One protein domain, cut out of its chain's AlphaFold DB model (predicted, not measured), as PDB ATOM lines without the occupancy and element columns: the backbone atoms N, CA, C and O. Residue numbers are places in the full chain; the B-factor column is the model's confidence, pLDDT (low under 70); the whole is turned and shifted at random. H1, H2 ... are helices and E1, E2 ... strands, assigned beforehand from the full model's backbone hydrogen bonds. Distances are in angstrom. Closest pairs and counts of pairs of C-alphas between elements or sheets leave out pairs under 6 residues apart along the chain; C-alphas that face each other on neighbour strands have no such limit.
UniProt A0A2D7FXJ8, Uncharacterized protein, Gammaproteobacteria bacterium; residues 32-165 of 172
ATOM      1  N   ARG A  32     211.997 125.164  98.957       88.50
ATOM      2  CA  ARG A  32     211.025 125.387 100.018       88.50
ATOM      3  C   ARG A  32     209.941 126.337  99.529       88.50
ATOM      4  O   ARG A  32     210.228 127.397  98.976       88.50
ATOM      5  N   LEU A  33     208.686 125.970  99.750       91.38
ATOM      6  CA  LEU A  33     207.541 126.869  99.655       91.38
ATOM      7  C   LEU A  33     207.088 127.206 101.075       91.38
ATOM      8  O   LEU A  33     206.608 126.333 101.796       91.38
ATOM      9  N   ILE A  34     207.240 128.471 101.463       94.19
ATOM     10  CA  ILE A  34     206.669 129.009 102.699       94.19
ATOM     11  C   ILE A  34     205.360 129.697 102.366       94.19
ATOM     12  O   ILE A  34     205.340 130.605 101.539       94.19
ATOM     13  N   CYS A  35     204.285 129.279 103.023       94.44
ATOM     14  CA  CYS A  35     202.941 129.812 102.874       94.44
ATOM     15  C   CYS A  35     202.445 130.343 104.221       94.44
ATOM     16  O   CYS A  35     202.282 129.576 105.165       94.44
ATOM     17  N   GLU A  36     202.180 131.641 104.315       94.50
ATOM     18  CA  GLU A  36     201.778 132.330 105.548       94.50
ATOM     19  C   GLU A  36     200.338 132.833 105.432       94.50
ATOM     20  O   GLU A  36     199.943 133.366 104.396       94.50
ATOM     21  N   ALA A  37     199.535 132.634 106.478       90.25
ATOM     22  CA  ALA A  37     198.172 133.154 106.554       90.25
ATOM     23  C   ALA A  37     198.162 134.649 106.951       90.25
ATOM     24  O   ALA A  37     199.140 135.374 106.771       90.25
ATOM     25  N   GLU A  38     197.045 135.125 107.504       86.56
ATOM     26  CA  GLU A  38     196.939 136.440 108.153       86.56
ATOM     27  C   GLU A  38     198.090 136.719 109.151       86.56
ATOM     28  O   GLU A  38     198.703 135.803 109.706       86.56
ATOM     29  N   THR A  39     198.356 137.996 109.427       90.06
ATOM     30  CA  THR A  39     199.401 138.408 110.377       90.06
ATOM     31  C   THR A  39     199.081 137.980 111.811       90.06
ATOM     32  O   THR A  39     197.910 137.871 112.188       90.06
ATOM     33  N   GLY A  40     200.105 137.820 112.657       89.31
ATOM     34  CA  GLY A  40     199.906 137.531 114.082       89.31
ATOM     35  C   GLY A  40     198.991 138.558 114.757       89.31
ATOM     36  O   GLY A  40     198.030 138.180 115.421       89.31
ATOM     37  N   LYS A  41     199.164 139.852 114.456       92.69
ATOM     38  CA  LYS A  41     198.284 140.941 114.917       92.69
ATOM     39  C   LYS A  41     196.795 140.753 114.571       92.69
ATOM     40  O   LYS A  41     195.933 141.135 115.366       92.69
ATOM     41  N   ALA A  42     196.466 140.176 113.412       90.38
ATOM     42  CA  ALA A  42     195.079 139.873 113.048       90.38
ATOM     43  C   ALA A  42     194.511 138.738 113.919       90.38
ATOM     44  O   ALA A  42     193.415 138.869 114.473       90.38
ATOM     45  N   ALA A  43     195.294 137.679 114.135       90.81
ATOM     46  CA  ALA A  43     194.921 136.591 115.033       90.81
ATOM     47  C   ALA A  43     194.860 137.024 116.506       90.81
ATOM     48  O   ALA A  43     193.931 136.639 117.211       90.81
ATOM     49  N   ALA A  44     195.779 137.874 116.966       93.88
ATOM     50  CA  ALA A  44     195.761 138.460 118.303       93.88
ATOM     51  C   ALA A  44     194.443 139.195 118.560       93.88
ATOM     52  O   ALA A  44     193.755 138.928 119.546       93.88
ATOM     53  N   ARG A  45     194.024 140.043 117.611       94.62
ATOM     54  CA  ARG A  45     192.717 140.703 117.652       94.62
ATOM     55  C   ARG A  45     191.566 139.693 117.717       94.62
ATOM     56  O   ARG A  45     190.690 139.849 118.565       94.62
ATOM     57  N   TYR A  46     191.565 138.668 116.862       92.56
ATOM     58  CA  TYR A  46     190.538 137.621 116.886       92.56
ATOM     59  C   TYR A  46     190.447 136.949 118.266       92.56
ATOM     60  O   TYR A  46     189.353 136.850 118.828       92.56
ATOM     61  N   TRP A  47     191.577 136.542 118.848       94.25
ATOM     62  CA  TRP A  47     191.619 135.889 120.157       94.25
ATOM     63  C   TRP A  47     191.170 136.815 121.294       94.25
ATOM     64  O   TRP A  47     190.368 136.387 122.123       94.25
ATOM     65  N   SER A  48     191.565 138.092 121.285       95.81
ATOM     66  CA  SER A  48     191.070 139.109 122.228       95.81
ATOM     67  C   SER A  48     189.553 139.302 122.136       95.81
ATOM     68  O   SER A  48     188.862 139.351 123.156       95.81
ATOM     69  N   GLU A  49     188.994 139.351 120.924       96.56
ATOM     70  CA  GLU A  49     187.544 139.442 120.727       96.56
ATOM     71  C   GLU A  49     186.811 138.175 121.215       96.56
ATOM     72  O   GLU A  49     185.736 138.275 121.815       96.56
ATOM     73  N   GLN A  50     187.386 136.978 121.019       95.44
ATOM     74  CA  GLN A  50     186.837 135.741 121.591       95.44
ATOM     75  C   GLN A  50     186.944 135.704 123.120       95.44
ATOM     76  O   GLN A  50     186.016 135.224 123.779       95.44
ATOM     77  N   ALA A  51     188.021 136.232 123.703       96.19
ATOM     78  CA  ALA A  51     188.181 136.320 125.149       96.19
ATOM     79  C   ALA A  51     187.120 137.229 125.780       96.19
ATOM     80  O   ALA A  51     186.448 136.826 126.731       96.19
ATOM     81  N   ALA A  52     186.903 138.416 125.202       97.00
ATOM     82  CA  ALA A  52     185.867 139.348 125.640       97.00
ATOM     83  C   ALA A  52     184.468 138.703 125.601       97.00
ATOM     84  O   ALA A  52     183.735 138.759 126.593       97.00
ATOM     85  N   ARG A  53     184.132 138.002 124.505       96.00
ATOM     86  CA  ARG A  53     182.890 137.212 124.396       96.00
ATOM     87  C   ARG A  53     182.791 136.154 125.498       96.00
ATOM     88  O   ARG A  53     181.783 136.089 126.195       96.00
ATOM     89  N   ASN A  54     183.829 135.344 125.706       96.75
ATOM     90  CA  ASN A  54     183.801 134.284 126.718       96.75
ATOM     91  C   ASN A  54     183.711 134.827 128.152       96.75
ATOM     92  O   ASN A  54     182.995 134.240 128.964       96.75
ATOM     93  N   ARG A  55     184.342 135.968 128.461       96.56
ATOM     94  CA  ARG A  55     184.191 136.628 129.767       96.56
ATOM     95  C   ARG A  55     182.763 137.141 129.982       96.56
ATOM     96  O   ARG A  55     182.223 136.930 131.063       96.56
ATOM     97  N   ALA A  56     182.117 137.707 128.956       96.44
ATOM     98  CA  ALA A  56     180.704 138.102 129.025       96.44
ATOM     99  C   ALA A  56     179.752 136.909 129.266       96.44
ATOM    100  O   ALA A  56     178.747 137.054 129.956       96.44
ATOM    101  N   TYR A  57     180.096 135.712 128.774       96.31
ATOM    102  CA  TYR A  57     179.373 134.461 129.055       96.31
ATOM    103  C   TYR A  57     179.819 133.741 130.349       96.31
ATOM    104  O   TYR A  57     179.489 132.570 130.537       96.31
ATOM    105  N   GLY A  58     180.593 134.387 131.230       96.25
ATOM    106  CA  GLY A  58     181.044 133.808 132.506       96.25
ATOM    107  C   GLY A  58     182.102 132.698 132.387       96.25
ATOM    108  O   GLY A  58     182.431 132.041 133.373       96.25
ATOM    109  N   LYS A  59     182.672 132.474 131.197       97.00
ATOM    110  CA  LYS A  59     183.667 131.426 130.917       97.00
ATOM    111  C   LYS A  59     185.096 131.916 131.188       97.00
ATOM    112  O   LYS A  59     185.967 131.831 130.322       97.00
ATOM    113  N   THR A  60     185.348 132.426 132.393       95.94
ATOM    114  CA  THR A  60     186.577 133.168 132.745       95.94
ATOM    115  C   THR A  60     187.870 132.424 132.391       95.94
ATOM    116  O   THR A  60     188.717 132.986 131.708       95.94
ATOM    117  N   LYS A  61     187.987 131.127 132.723       96.44
ATOM    118  CA  LYS A  61     189.183 130.320 132.395       96.44
ATOM    119  C   LYS A  61     189.459 130.202 130.888       96.44
ATOM    120  O   LYS A  61     190.614 130.100 130.487       96.44
ATOM    121  N   GLN A  62     188.413 130.190 130.054       95.12
ATOM    122  CA  GLN A  62     188.569 130.158 128.594       95.12
ATOM    123  C   GLN A  62     188.985 131.534 128.066       95.12
ATOM    124  O   GLN A  62     189.862 131.609 127.211       95.12
ATOM    125  N   ALA A  63     188.422 132.613 128.623       96.38
ATOM    126  CA  ALA A  63     188.823 133.978 128.291       96.38
ATOM    127  C   ALA A  63     190.303 134.242 128.620       96.38
ATOM    128  O   ALA A  63     191.037 134.692 127.749       96.38
ATOM    129  N   GLU A  64     190.764 133.863 129.815       97.00
ATOM    130  CA  GLU A  64     192.173 133.992 130.224       97.00
ATOM    131  C   GLU A  64     193.137 133.219 129.311       97.00
ATOM    132  O   GLU A  64     194.247 133.675 129.042       97.00
ATOM    133  N   GLN A  65     192.738 132.036 128.828       95.12
ATOM    134  CA  GLN A  65     193.551 131.284 127.873       95.12
ATOM    135  C   GLN A  65     193.617 131.994 126.518       95.12
ATOM    136  O   GLN A  65     194.697 132.098 125.946       95.12
ATOM    137  N   MET A  66     192.489 132.516 126.034       94.75
ATOM    138  CA  MET A  66     192.429 133.276 124.783       94.75
ATOM    139  C   MET A  66     193.213 134.596 124.869       94.75
ATOM    140  O   MET A  66     193.850 134.968 123.892       94.75
ATOM    141  N   GLU A  67     193.247 135.260 126.027       95.88
ATOM    142  CA  GLU A  67     194.089 136.446 126.272       95.88
ATOM    143  C   GLU A  67     195.582 136.117 126.195       95.88
ATOM    144  O   GLU A  67     196.339 136.853 125.565       95.88
ATOM    145  N   ARG A  68     196.012 134.981 126.763       93.75
ATOM    146  CA  ARG A  68     197.399 134.507 126.619       93.75
ATOM    147  C   ARG A  68     197.748 134.193 125.164       93.75
ATOM    148  O   ARG A  68     198.817 134.588 124.710       93.75
ATOM    149  N   THR A  69     196.854 133.533 124.422       91.94
ATOM    150  CA  THR A  69     197.043 133.291 122.981       91.94
ATOM    151  C   THR A  69     197.089 134.601 122.191       91.94
ATOM    152  O   THR A  69     197.907 134.734 121.285       91.94
ATOM    153  N   ALA A  70     196.260 135.589 122.543       94.12
ATOM    154  CA  ALA A  70     196.257 136.893 121.894       94.12
ATOM    155  C   ALA A  70     197.588 137.631 122.084       94.12
ATOM    156  O   ALA A  70     198.191 138.043 121.097       94.12
ATOM    157  N   ALA A  71     198.071 137.721 123.328       93.38
ATOM    158  CA  ALA A  71     199.352 138.344 123.655       93.38
ATOM    159  C   ALA A  71     200.536 137.634 122.975       93.38
ATOM    160  O   ALA A  71     201.439 138.293 122.475       93.38
ATOM    161  N   PHE A  72     200.516 136.298 122.890       90.88
ATOM    162  CA  PHE A  72     201.537 135.548 122.150       90.88
ATOM    163  C   PHE A  72     201.535 135.874 120.644       90.88
ATOM    164  O   PHE A  72     202.586 135.942 120.014       90.88
ATOM    165  N   CYS A  73     200.354 136.077 120.062       93.12
ATOM    166  CA  CYS A  73     200.201 136.377 118.643       93.12
ATOM    167  C   CYS A  73     200.520 137.830 118.256       93.12
ATOM    168  O   CYS A  73     200.709 138.088 117.071       93.12
ATOM    169  N   GLU A  74     200.540 138.784 119.193       92.50
ATOM    170  CA  GLU A  74     200.541 140.221 118.874       92.50
ATOM    171  C   GLU A  74     201.757 140.661 118.041       92.50
ATOM    172  O   GLU A  74     201.584 141.348 117.030       92.50
ATOM    173  N   ASP A  75     202.946 140.171 118.402       89.69
ATOM    174  CA  ASP A  75     204.222 140.456 117.727       89.69
ATOM    175  C   ASP A  75     204.613 139.409 116.662       89.69
ATOM    176  O   ASP A  75     205.669 139.509 116.033       89.69
ATOM    177  N   ALA A  76     203.788 138.382 116.440       91.19
ATOM    178  CA  ALA A  76     204.113 137.311 115.504       91.19
ATOM    179  C   ALA A  76     203.918 137.732 114.036       91.19
ATOM    180  O   ALA A  76     202.948 138.401 113.669       91.19
ATOM    181  N   ALA A  77     204.817 137.276 113.158       90.25
ATOM    182  CA  ALA A  77     204.759 137.587 111.728       90.25
ATOM    183  C   ALA A  77     203.478 137.049 111.055       90.25
ATOM    184  O   ALA A  77     202.843 137.752 110.269       90.25
ATOM    185  N   PHE A  78     203.060 135.836 111.421       90.56
ATOM    186  CA  PHE A  78     201.926 135.100 110.853       90.56
ATOM    187  C   PHE A  78     201.050 134.489 111.958       90.56
ATOM    188  O   PHE A  78     201.523 134.275 113.072       90.56
ATOM    189  N   SER A  79     199.794 134.140 111.652       90.19
ATOM    190  CA  SER A  79     198.949 133.311 112.532       90.19
ATOM    191  C   SER A  79     199.135 131.816 112.306       90.19
ATOM    192  O   SER A  79     199.074 131.016 113.246       90.19
ATOM    193  N   ARG A  80     199.372 131.441 111.048       91.38
ATOM    194  CA  ARG A  80     199.657 130.085 110.583       91.38
ATOM    195  C   ARG A  80     200.718 130.160 109.490       91.38
ATOM    196  O   ARG A  80     200.617 131.015 108.611       91.38
ATOM    197  N   GLN A  81     201.685 129.255 109.527       93.62
ATOM    198  CA  GLN A  81     202.669 129.064 108.464       93.62
ATOM    199  C   GLN A  81     202.663 127.595 108.049       93.62
ATOM    200  O   GLN A  81     202.528 126.701 108.880       93.62
ATOM    201  N   ILE A  82     202.799 127.348 106.756       94.44
ATOM    202  CA  ILE A  82     203.020 126.035 106.166       94.44
ATOM    203  C   ILE A  82     204.378 126.087 105.472       94.44
ATOM    204  O   ILE A  82     204.625 126.998 104.680       94.44
ATOM    205  N   ALA A  83     205.238 125.114 105.759       93.81
ATOM    206  CA  ALA A  83     206.487 124.896 105.047       93.81
ATOM    207  C   ALA A  83     206.386 123.592 104.255       93.81
ATOM    208  O   ALA A  83     206.115 122.530 104.816       93.81
ATOM    209  N   ILE A  84     206.587 123.685 102.943       93.56
ATOM    210  CA  ILE A  84     206.622 122.539 102.036       93.56
ATOM    211  C   ILE A  84     208.041 122.430 101.490       93.56
ATOM    212  O   ILE A  84     208.506 123.363 100.833       93.56
ATOM    213  N   HIS A  85     208.714 121.311 101.739       91.81
ATOM    214  CA  HIS A  85     210.055 121.028 101.220       91.81
ATOM    215  C   HIS A  85     209.949 119.967 100.124       91.81
ATOM    216  O   HIS A  85     209.208 119.000 100.290       91.81
ATOM    217  N   PHE A  86     210.638 120.156  99.002       88.25
ATOM    218  CA  PHE A  86     210.657 119.205  97.889       88.25
ATOM    219  C   PHE A  86     211.890 119.424  97.008       88.25
ATOM    220  O   PHE A  86     212.416 120.536  96.925       88.25
ATOM    221  N   ASP A  87     212.328 118.376  96.321       80.75
ATOM    222  CA  ASP A  87     213.514 118.446  95.469       80.75
ATOM    223  C   ASP A  87     213.228 119.185  94.155       80.75
ATOM    224  O   ASP A  87     212.156 119.052  93.553       80.75
ATOM    225  N   ASP A  88     214.208 119.962  93.687       68.00
ATOM    226  CA  ASP A  88     214.132 120.700  92.423       68.00
ATOM    227  C   ASP A  88     214.667 119.893  91.232       68.00
ATOM    228  O   ASP A  88     215.384 120.409  90.375       68.00
ATOM    229  N   THR A  89     214.352 118.600  91.168       59.38
ATOM    230  CA  THR A  89     214.659 117.812  89.971       59.38
ATOM    231  C   THR A  89     213.702 118.201  88.849       59.38
ATOM    232  O   THR A  89     212.490 118.053  89.021       59.38
ATOM    233  N   ASP A  90     214.251 118.693  87.727       56.69
ATOM    234  CA  ASP A  90     213.553 119.227  86.537       56.69
ATOM    235  C   ASP A  90     212.230 118.503  86.239       56.69
ATOM    236  O   ASP A  90     212.176 117.453  85.587       56.69
ATOM    237  N   THR A  91     211.134 119.037  86.781       57.78
ATOM    238  CA  THR A  91     209.944 118.212  86.969       57.78
ATOM    239  C   THR A  91     209.055 118.230  85.736       57.78
ATOM    240  O   THR A  91     208.508 119.266  85.346       57.78
ATOM    241  N   LEU A  92     208.817 117.049  85.169       64.81
ATOM    242  CA  LEU A  92     207.768 116.858  84.171       64.81
ATOM    243  C   LEU A  92     206.399 117.221  84.772       64.81
ATOM    244  O   LEU A  92     206.006 116.710  85.824       64.81
ATOM    245  N   LEU A  93     205.663 118.099  84.085       77.00
ATOM    246  CA  LEU A  93     204.319 118.509  84.495       77.00
ATOM    247  C   LEU A  93     203.401 117.287  84.641       77.00
ATOM    248  O   LEU A  93     203.291 116.465  83.735       77.00
ATOM    249  N   GLY A  94     202.698 117.208  85.769       76.00
ATOM    250  CA  GLY A  94     201.789 116.112  86.099       76.00
ATOM    251  C   GLY A  94     202.420 114.938  86.855       76.00
ATOM    252  O   GLY A  94     201.666 114.076  87.311       76.00
ATOM    253  N   THR A  95     203.740 114.914  87.052       84.00
ATOM    254  CA  THR A  95     204.418 113.914  87.894       84.00
ATOM    255  C   THR A  95     204.295 114.272  89.379       84.00
ATOM    256  O   THR A  95     204.329 115.445  89.753       84.00
ATOM    257  N   GLU A  96     204.125 113.257  90.230       88.44
ATOM    258  CA  GLU A  96     204.198 113.395  91.689       88.44
ATOM    259  C   GLU A  96     205.646 113.218  92.161       88.44
ATOM    260  O   GLU A  96     206.309 112.258  91.773       88.44
ATOM    261  N   GLN A  97     206.104 114.105  93.039       88.69
ATOM    262  CA  GLN A  97     207.374 114.004  93.755       88.69
ATOM    263  C   GLN A  97     207.108 113.806  95.247       88.69
ATOM    264  O   GLN A  97     206.033 114.163  95.739       88.69
ATOM    265  N   LEU A  98     208.087 113.261  95.971       91.31
ATOM    266  CA  LEU A  98     208.072 113.294  97.432       91.31
ATOM    267  C   LEU A  98     208.209 114.743  97.918       91.31
ATOM    268  O   LEU A  98     208.812 115.585  97.252       91.31
ATOM    269  N   ALA A  99     207.596 115.027  99.059       93.00
ATOM    270  CA  ALA A  99     207.689 116.306  99.737       93.00
ATOM    271  C   ALA A  99     207.502 116.103 101.244       93.00
ATOM    272  O   ALA A  99     206.884 115.128 101.666       93.00
ATOM    273  N   ASP A 100     207.940 117.073 102.031       93.62
ATOM    274  CA  ASP A 100     207.609 117.187 103.449       93.62
ATOM    275  C   ASP A 100     206.648 118.355 103.665       93.62
ATOM    276  O   ASP A 100     206.824 119.424 103.076       93.62
ATOM    277  N   PHE A 101     205.634 118.161 104.511       94.25
ATOM    278  CA  PHE A 101     204.637 119.171 104.863       94.25
ATOM    279  C   PHE A 101     204.659 119.438 106.372       94.25
ATOM    280  O   PHE A 101     204.186 118.626 107.165       94.25
ATOM    281  N   GLU A 102     205.155 120.607 106.771       93.94
ATOM    282  CA  GLU A 102     205.111 121.100 108.150       93.94
ATOM    283  C   GLU A 102     204.068 122.224 108.251       93.94
ATOM    284  O   GLU A 102     204.003 123.104 107.392       93.94
ATOM    285  N   MET A 103     203.256 122.227 109.311       91.06
ATOM    286  CA  MET A 103     202.307 123.307 109.593       91.06
ATOM    287  C   MET A 103     202.491 123.815 111.020       91.06
ATOM    288  O   MET A 103     202.353 123.058 111.978       91.06
ATOM    289  N   GLN A 104     202.743 125.112 111.156       90.38
ATOM    290  CA  GLN A 104     202.821 125.822 112.425       90.38
ATOM    291  C   GLN A 104     201.535 126.634 112.632       90.38
ATOM    292  O   GLN A 104     201.156 127.447 111.784       90.38
ATOM    293  N   THR A 105     200.853 126.412 113.751       85.75
ATOM    294  CA  THR A 105     199.607 127.073 114.159       85.75
ATOM    295  C   THR A 105     199.814 127.926 115.413       85.75
ATOM    296  O   THR A 105     200.909 127.982 115.979       85.75
ATOM    297  N   LEU A 106     198.774 128.680 115.799       85.62
ATOM    298  CA  LEU A 106     198.794 129.642 116.911       85.62
ATOM    299  C   LEU A 106     200.060 130.508 116.928       85.62
ATOM    300  O   LEU A 106     200.785 130.578 117.918       85.62
ATOM    301  N   CYS A 107     200.323 131.156 115.794       90.56
ATOM    302  CA  CYS A 107     201.387 132.139 115.637       90.56
ATOM    303  C   CYS A 107     202.809 131.573 115.834       90.56
ATOM    304  O   CYS A 107     203.732 132.297 116.195       90.56
ATOM    305  N   GLY A 108     202.982 130.266 115.596       81.88
ATOM    306  CA  GLY A 108     204.258 129.553 115.720       81.88
ATOM    307  C   GLY A 108     204.457 128.823 117.053       81.88
ATOM    308  O   GLY A 108     205.476 128.148 117.213       81.88
ATOM    309  N   LEU A 109     203.503 128.927 117.992       83.06
ATOM    310  CA  LEU A 109     203.530 128.206 119.272       83.06
ATOM    311  C   LEU A 109     203.317 126.701 119.086       83.06
ATOM    312  O   LEU A 109     204.008 125.884 119.689       83.06
ATOM    313  N   GLU A 110     202.344 126.341 118.253       84.00
ATOM    314  CA  GLU A 110     202.001 124.959 117.947       84.00
ATOM    315  C   GLU A 110     202.708 124.553 116.657       84.00
ATOM    316  O   GLU A 110     202.218 124.804 115.558       84.00
ATOM    317  N   ARG A 111     203.879 123.926 116.766       82.94
ATOM    318  CA  ARG A 111     204.523 123.310 115.600       82.94
ATOM    319  C   ARG A 111     203.971 121.907 115.401       82.94
ATOM    320  O   ARG A 111     204.066 121.072 116.299       82.94
ATOM    321  N   GLY A 112     203.385 121.661 114.235       78.00
ATOM    322  CA  GLY A 112     203.064 120.317 113.785       78.00
ATOM    323  C   GLY A 112     204.328 119.509 113.495       78.00
ATOM    324  O   GLY A 112     205.404 120.058 113.264       78.00
ATOM    325  N   GLU A 113     204.181 118.190 113.494       85.44
ATOM    326  CA  GLU A 113     205.194 117.279 112.965       85.44
ATOM    327  C   GLU A 113     205.338 117.472 111.445       85.44
ATOM    328  O   GLU A 113     204.360 117.806 110.766       85.44
ATOM    329  N   SER A 114     206.539 117.245 110.905       89.38
ATOM    330  CA  SER A 114     206.731 117.159 109.454       89.38
ATOM    331  C   SER A 114     206.048 115.897 108.936       89.38
ATOM    332  O   SER A 114     206.435 114.783 109.288       89.38
ATOM    333  N   LEU A 115     205.008 116.063 108.123       92.25
ATOM    334  CA  LEU A 115     204.246 114.955 107.563       92.25
ATOM    335  C   LEU A 115     204.791 114.576 106.181       92.25
ATOM    336  O   LEU A 115     204.870 115.454 105.316       92.25
ATOM    337  N   PRO A 116     205.050 113.278 105.920       94.38
ATOM    338  CA  PRO A 116     205.335 112.796 104.578       94.38
ATOM    339  C   PRO A 116     204.200 113.163 103.622       94.38
ATOM    340  O   PRO A 116     203.024 112.845 103.846       94.38
ATOM    341  N   ALA A 117     204.568 113.835 102.544       95.25
ATOM    342  CA  ALA A 117     203.664 114.385 101.558       95.25
ATOM    343  C   ALA A 117     204.116 114.020 100.138       95.25
ATOM    344  O   ALA A 117     205.169 113.430  99.889       95.25
ATOM    345  N   LYS A 118     203.278 114.389  99.175       94.19
ATOM    346  CA  LYS A 118     203.621 114.406  97.759       94.19
ATOM    347  C   LYS A 118     203.252 115.743  97.160       94.19
ATOM    348  O   LYS A 118     202.135 116.211  97.386       94.19
ATOM    349  N   ILE A 119     204.133 116.310  96.347       92.06
ATOM    350  CA  ILE A 119     203.842 117.500  95.548       92.06
ATOM    351  C   ILE A 119     203.668 117.116  94.079       92.06
ATOM    352  O   ILE A 119     204.459 116.369  93.510       92.06
ATOM    353  N   LYS A 120     202.619 117.642  93.453       91.25
ATOM    354  CA  LYS A 120     202.339 117.498  92.030       91.25
ATOM    355  C   LYS A 120     202.340 118.873  91.381       91.25
ATOM    356  O   LYS A 120     201.590 119.758  91.802       91.25
ATOM    357  N   ILE A 121     203.175 119.054  90.360       87.38
ATOM    358  CA  ILE A 121     203.270 120.320  89.624       87.38
ATOM    359  C   ILE A 121     202.363 120.242  88.396       87.38
ATOM    360  O   ILE A 121     202.610 119.482  87.462       87.38
ATOM    361  N   ASN A 122     201.307 121.049  88.399       82.00
ATOM    362  CA  ASN A 122     200.348 121.174  87.308       82.00
ATOM    363  C   ASN A 122     200.641 122.456  86.505       82.00
ATOM    364  O   ASN A 122     201.317 123.370  86.980       82.00
ATOM    365  N   GLY A 123     200.077 122.581  85.299       78.25
ATOM    366  CA  GLY A 123     200.228 123.804  84.491       78.25
ATOM    367  C   GLY A 123     199.741 125.082  85.197       78.25
ATOM    368  O   GLY A 123     200.302 126.152  84.984       78.25
ATOM    369  N   SER A 124     198.742 124.963  86.079       82.94
ATOM    370  CA  SER A 124     198.134 126.072  86.829       82.94
ATOM    371  C   SER A 124     198.710 126.315  88.231       82.94
ATOM    372  O   SER A 124     198.474 127.381  88.797       82.94
ATOM    373  N   GLY A 125     199.435 125.364  88.825       89.50
ATOM    374  CA  GLY A 125     199.692 125.391  90.268       89.50
ATOM    375  C   GLY A 125     200.420 124.174  90.819       89.50
ATOM    376  O   GLY A 125     200.713 123.221  90.102       89.50
ATOM    377  N   TYR A 126     200.664 124.212  92.123       90.81
ATOM    378  CA  TYR A 126     201.212 123.116  92.913       90.81
ATOM    379  C   TYR A 126     200.080 122.498  93.731       90.81
ATOM    380  O   TYR A 126     199.311 123.222  94.362       90.81
ATOM    381  N   GLN A 127     199.977 121.174  93.741       93.56
ATOM    382  CA  GLN A 127     199.081 120.445  94.632       93.56
ATOM    383  C   GLN A 127     199.921 119.573  95.560       93.56
ATOM    384  O   GLN A 127     200.574 118.638  95.107       93.56
ATOM    385  N   VAL A 128     199.892 119.878  96.853       94.38
ATOM    386  CA  VAL A 128     200.505 119.061  97.899       94.38
ATOM    387  C   VAL A 128     199.428 118.171  98.504       94.38
ATOM    388  O   VAL A 128     198.346 118.648  98.843       94.38
ATOM    389  N   SER A 129     199.716 116.882  98.635       94.88
ATOM    390  CA  SER A 129     198.826 115.894  99.240       94.88
ATOM    391  C   SER A 129     199.530 115.163 100.379       94.88
ATOM    392  O   SER A 129     200.693 114.794 100.249       94.88
ATOM    393  N   PHE A 130     198.839 114.971 101.500       94.12
ATOM    394  CA  PHE A 130     199.382 114.294 102.682       94.12
ATOM    395  C   PHE A 130     198.278 113.553 103.442       94.12
ATOM    396  O   PHE A 130     197.096 113.901 103.342       94.12
ATOM    397  N   TYR A 131     198.647 112.527 104.208       93.38
ATOM    398  CA  TYR A 131     197.699 111.761 105.017       93.38
ATOM    399  C   TYR A 131     197.626 112.318 106.441       93.38
ATOM    400  O   TYR A 131     198.585 112.239 107.205       93.38
ATOM    401  N   GLN A 132     196.475 112.869 106.830       87.88
ATOM    402  CA  GLN A 132     196.281 113.399 108.177       87.88
ATOM    403  C   GLN A 132     195.841 112.279 109.132       87.88
ATOM    404  O   GLN A 132     194.650 111.975 109.232       87.88
ATOM    405  N   VAL A 133     196.799 111.707 109.868       85.81
ATOM    406  CA  VAL A 133     196.609 110.538 110.754       85.81
ATOM    407  C   VAL A 133     195.432 110.708 111.725       85.81
ATOM    408  O   VAL A 133     194.584 109.821 111.811       85.81
ATOM    409  N   THR A 134     195.317 111.863 112.393       84.19
ATOM    410  CA  THR A 134     194.260 112.166 113.385       84.19
ATOM    411  C   THR A 134     192.843 111.968 112.846       84.19
ATOM    412  O   THR A 134     191.966 111.492 113.561       84.19
ATOM    413  N   HIS A 135     192.621 112.322 111.577       83.94
ATOM    414  CA  HIS A 135     191.315 112.269 110.913       83.94
ATOM    415  C   HIS A 135     191.223 111.140 109.874       83.94
ATOM    416  O   HIS A 135     190.202 111.008 109.204       83.94
ATOM    417  N   LYS A 136     192.284 110.331 109.738       90.50
ATOM    418  CA  LYS A 136     192.420 109.206 108.801       90.50
ATOM    419  C   LYS A 136     192.068 109.542 107.343       90.50
ATOM    420  O   LYS A 136     191.518 108.706 106.628       90.50
ATOM    421  N   VAL A 137     192.390 110.758 106.895       92.50
ATOM    422  CA  VAL A 137     191.941 111.311 105.605       92.50
ATOM    423  C   VAL A 137     193.093 111.927 104.810       92.50
ATOM    424  O   VAL A 137     193.995 112.541 105.385       92.50
ATOM    425  N   MET A 138     193.044 111.806 103.481       93.25
ATOM    426  CA  MET A 138     193.924 112.566 102.589       93.25
ATOM    427  C   MET A 138     193.521 114.042 102.584       93.25
ATOM    428  O   MET A 138     192.351 114.384 102.397       93.25
ATOM    429  N   ARG A 139     194.497 114.925 102.777       92.69
ATOM    430  CA  ARG A 139     194.348 116.378 102.671       92.69
ATOM    431  C   ARG A 139     195.086 116.882 101.440       92.69
ATOM    432  O   ARG A 139     196.100 116.310 101.049       92.69
ATOM    433  N   TYR A 140     194.572 117.969 100.868       93.44
ATOM    434  CA  TYR A 140     195.125 118.615  99.681       93.44
ATOM    435  C   TYR A 140     195.273 120.114  99.930       93.44
ATOM    436  O   TYR A 140     194.286 120.797 100.220       93.44
ATOM    437  N   PHE A 141     196.496 120.614  99.792       94.25
ATOM    438  CA  PHE A 141     196.829 122.032  99.826       94.25
ATOM    439  C   PHE A 141     197.246 122.462  98.417       94.25
ATOM    440  O   PHE A 141     198.123 121.848  97.812       94.25
ATOM    441  N   ASN A 142     196.584 123.473  97.861       93.88
ATOM    442  CA  ASN A 142     196.771 123.898  96.475       93.88
ATOM    443  C   ASN A 142     197.322 125.322  96.443       93.88
ATOM    444  O   ASN A 142     196.831 126.177  97.176       93.88
ATOM    445  N   ILE A 143     198.309 125.570  95.582       93.56
ATOM    446  CA  ILE A 143     198.978 126.865  95.422       93.56
ATOM    447  C   ILE A 143     198.893 127.284  93.957       93.56
ATOM    448  O   ILE A 143     199.399 126.578  93.083       93.56
ATOM    449  N   ASP A 144     198.280 128.432  93.672       91.50
ATOM    450  CA  ASP A 144     198.175 128.945  92.302       91.50
ATOM    451  C   ASP A 144     199.531 129.484  91.818       91.50
ATOM    452  O   ASP A 144     200.134 130.348  92.454       91.50
ATOM    453  N   ARG A 145     200.022 129.003  90.667       87.69
ATOM    454  CA  ARG A 145     201.397 129.275  90.197       87.69
ATOM    455  C   ARG A 145     201.655 130.748  89.874       87.69
ATOM    456  O   ARG A 145     202.779 131.211  90.024       87.69
ATOM    457  N   SER A 146     200.637 131.468  89.407       88.38
ATOM    458  CA  SER A 146     200.749 132.864  88.963       88.38
ATOM    459  C   SER A 146     200.613 133.887  90.090       88.38
ATOM    460  O   SER A 146     201.172 134.975  89.988       88.38
ATOM    461  N   THR A 147     199.864 133.567  91.149       91.12
ATOM    462  CA  THR A 147     199.547 134.513  92.234       91.12
ATOM    463  C   THR A 147     200.129 134.105  93.585       91.12
ATOM    464  O   THR A 147     200.070 134.896  94.525       91.12
ATOM    465  N   LEU A 148     200.646 132.874  93.685       92.38
ATOM    466  CA  LEU A 148     201.148 132.235  94.900       92.38
ATOM    467  C   LEU A 148     200.163 132.297  96.082       92.38
ATOM    468  O   LEU A 148     200.575 132.361  97.236       92.38
ATOM    469  N   HIS A 149     198.853 132.248  95.819       93.50
ATOM    470  CA  HIS A 149     197.871 132.001  96.877       93.50
ATOM    471  C   HIS A 149     197.806 130.504  97.171       93.50
ATOM    472  O   HIS A 149     197.522 129.713  96.270       93.50
ATOM    473  N   GLY A 150     198.058 130.135  98.424       93.38
ATOM    474  CA  GLY A 150     197.929 128.777  98.945       93.38
ATOM    475  C   GLY A 150     196.601 128.572  99.669       93.38
ATOM    476  O   GLY A 150     196.019 129.528 100.187       93.38
ATOM    477  N   GLY A 151     196.107 127.335  99.716       93.31
ATOM    478  CA  GLY A 151     194.840 127.055 100.380       93.31
ATOM    479  C   GLY A 151     194.383 125.602 100.435       93.31
ATOM    480  O   GLY A 151     194.708 124.787  99.566       93.31
ATOM    481  N   PHE A 152     193.549 125.300 101.430       89.62
ATOM    482  CA  PHE A 152     192.822 124.034 101.533       89.62
ATOM    483  C   PHE A 152     191.460 124.146 100.851       89.62
ATOM    484  O   PHE A 152     190.635 124.960 101.258       89.62
ATOM    485  N   VAL A 153     191.213 123.285  99.858       76.12
ATOM    486  CA  VAL A 153     189.954 123.193  99.090       76.12
ATOM    487  C   VAL A 153     189.470 124.576  98.604       76.12
ATOM    488  O   VAL A 153     190.006 125.074  97.613       76.12
ATOM    489  N   ASP A 154     188.534 125.203  99.323       61.59
ATOM    490  CA  ASP A 154     187.866 126.465  98.974       61.59
ATOM    491  C   ASP A 154     188.506 127.712  99.621       61.59
ATOM    492  O   ASP A 154     188.205 128.841  99.235       61.59
ATOM    493  N   GLN A 155     189.379 127.538 100.620       68.06
ATOM    494  CA  GLN A 155     189.979 128.634 101.388       68.06
ATOM    495  C   GLN A 155     191.415 128.883 100.925       68.06
ATOM    496  O   GLN A 155     192.319 128.131 101.272       68.06
ATOM    497  N   ARG A 156     191.610 129.937 100.122       73.25
ATOM    498  CA  ARG A 156     192.909 130.455  99.638       73.25
ATOM    499  C   ARG A 156     193.445 131.566 100.553       73.25
ATOM    500  O   ARG A 156     193.682 132.689 100.113       73.25
ATOM    501  N   ASP A 157     193.553 131.276 101.845       87.25
ATOM    502  CA  ASP A 157     193.898 132.246 102.891       87.25
ATOM    503  C   ASP A 157     195.408 132.408 103.147       87.25
ATOM    504  O   ASP A 157     195.793 133.223 103.983       87.25
ATOM    505  N   PHE A 158     196.266 131.696 102.404       92.94
ATOM    506  CA  PHE A 158     197.723 131.782 102.531       92.94
ATOM    507  C   PHE A 158     198.377 132.542 101.369       92.94
ATOM    508  O   PHE A 158     197.992 132.403 100.205       92.94
ATOM    509  N   ARG A 159     199.440 133.288 101.672       94.31
ATOM    510  CA  ARG A 159     200.383 133.880 100.717       94.31
ATOM    511  C   ARG A 159     201.677 133.082 100.729       94.31
ATOM    512  O   ARG A 159     202.310 132.953 101.772       94.31
ATOM    513  N   CYS A 160     202.060 132.552  99.576       93.88
ATOM    514  CA  CYS A 160     203.235 131.711  99.420       93.88
ATOM    515  C   CYS A 160     204.408 132.457  98.773       93.88
ATOM    516  O   CYS A 160     204.228 133.348  97.942       93.88
ATOM    517  N   LYS A 161     205.623 132.043  99.127       92.44
ATOM    518  CA  LYS A 161     206.901 132.476  98.551       92.44
ATOM    519  C   LYS A 161     207.826 131.268  98.415       92.44
ATOM    520  O   LYS A 161     207.755 130.334  99.215       92.44
ATOM    521  N   PHE A 162     208.698 131.297  97.412       89.12
ATOM    522  CA  PHE A 162     209.812 130.355  97.333       89.12
ATOM    523  C   PHE A 162     210.955 130.836  98.221       89.12
ATOM    524  O   PHE A 162     211.319 132.009  98.182       89.12
ATOM    525  N   GLU A 163     211.545 129.912  98.967       86.94
ATOM    526  CA  GLU A 163     212.822 130.082  99.645       86.94
ATOM    527  C   GLU A 163     213.781 129.015  99.105       86.94
ATOM    528  O   GLU A 163     213.496 127.817  99.141       86.94
ATOM    529  N   SER A 164     214.910 129.455  98.551       65.62
ATOM    530  CA  SER A 164     216.014 128.582  98.163       65.62
ATOM    531  C   SER A 164     217.013 128.515  99.311       65.62
ATOM    532  O   SER A 164     217.560 129.551  99.698       65.62
ATOM    533  N   TYR A 165     217.286 127.318  99.816       59.78
ATOM    534  CA  TYR A 165     218.386 127.099 100.747       59.78
ATOM    535  C   TYR A 165     219.568 126.552  99.961       59.78
ATOM    536  O   TYR A 165     219.453 125.512  99.320       59.78
TER     537      TYR A 165
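AT A GLANCE: This is residues 32 to 165 of the 172 residues of an uncharacterized protein of Gammaproteobacteria bacterium (UniProt A0A2D7FXJ8). The main body is a small closed barrel of eight strands, E1 to E8, each antiparallel to both of its neighbours in the ring. A helical hairpin, H1 and H2, comes between E1 and E2 along the chain and reaches away from the barrel like an arm, making much of the length of the whole. The printed part has 134 residues with two named helices and eight named strands, in the order E1 H1 H2 E2 E3 E4 E5 E6 E7 E8, and its class is mixed, helices and strands. The whole is only just loose, close to compact, with a radius of gyration of the C-alphas of 17.2 A. Its outline is elongated, with spans of 57 by 30 by 27 A.

IN THESE COORDINATES: The barrel begins with E1, residues 32 to 36, whose first C-alpha, Arg 32, is at (211.025, 125.387, 100.018). E2 holds residues 81 to 86. E3, residues 96 to 105, is 26.7 A from first to last C-alpha and bends by 50 degrees at residue 99. E4, residues 115 to 122, is 21.5 A long; E5, residues 125 to 132, is 21.8 A; and E6, residues 137 to 144, is 23.0 A. E7 is the short strand of residues 149 to 152. E8, residues 155 to 164, is 26.2 A long and ends with C-alpha 164 at (216.014, 128.582, 98.163). H1, residues 40 to 56, is not on the barrel and is 24.3 A long, with C-alpha 56 at (180.704, 138.102, 129.025). H2, residues 60 to 74, is 20.9 A long.

HOW THE PARTS SIT: Round the closed barrel run E1, E2, E3, E4, E5, E6, E7, E8 and back to E1. E2 to E8 form a meander, each strand the antiparallel neighbour of the one before. E1 and E2 are antiparallel at 165 degrees, with N 33 and O 84 2.8 A apart, within hydrogen-bond range. In the hairpin E2 and E3, N 83 and O 102 are within range at 2.9 A. E2 is beside residues 99 to 104 of E3, and E4 is on the other side, beside residues 96 to 101. In the hairpin E3 and E4, N 99 and O 117 are 3.0 A apart. N 120 and O 127 are 2.8 A apart in the hairpin E4 and E5, and N 128 and O 141 are 2.8 A apart in the hairpin E5 and E6. E6 and E7 form a hairpin with N 142 and O 151 at 2.9 A, and E7 and E8 form one with N 150 and O 158 at 2.9 A. E8 is staggered: it pairs with E7 over residues 155 to 159 and with E1 over residues 159 to 163. E8 and E1 close the ring, antiparallel at 143 degrees, with N 161 and O 34 2.8 A apart. H1 and H2 touch, their closest C-alphas being those of Ala 44 and Ala 70, 3.9 A apart. They form a helical hairpin, running opposite ways at a shallow tilt of 14 degrees. Neither helix is on the barrel. Every O i to N i+4 pair in H1 and H2 is within hydrogen-bond range.

THE WHOLE: The two C-alphas farthest apart are those of Gly 58 and Asp 90, at 58.2 A. The C-alphas of Arg 32 and Tyr 165, first and last of the printed part, are 7.6 A apart. The printed part has no cut, and no link is long. Residues 104 to 105 of E3 also pair, antiparallel, with residues 110 to 111. The mean pLDDT of the printed part is 89.0; residues 88 to 92, 154 to 155 and 164 to 165 are under 70.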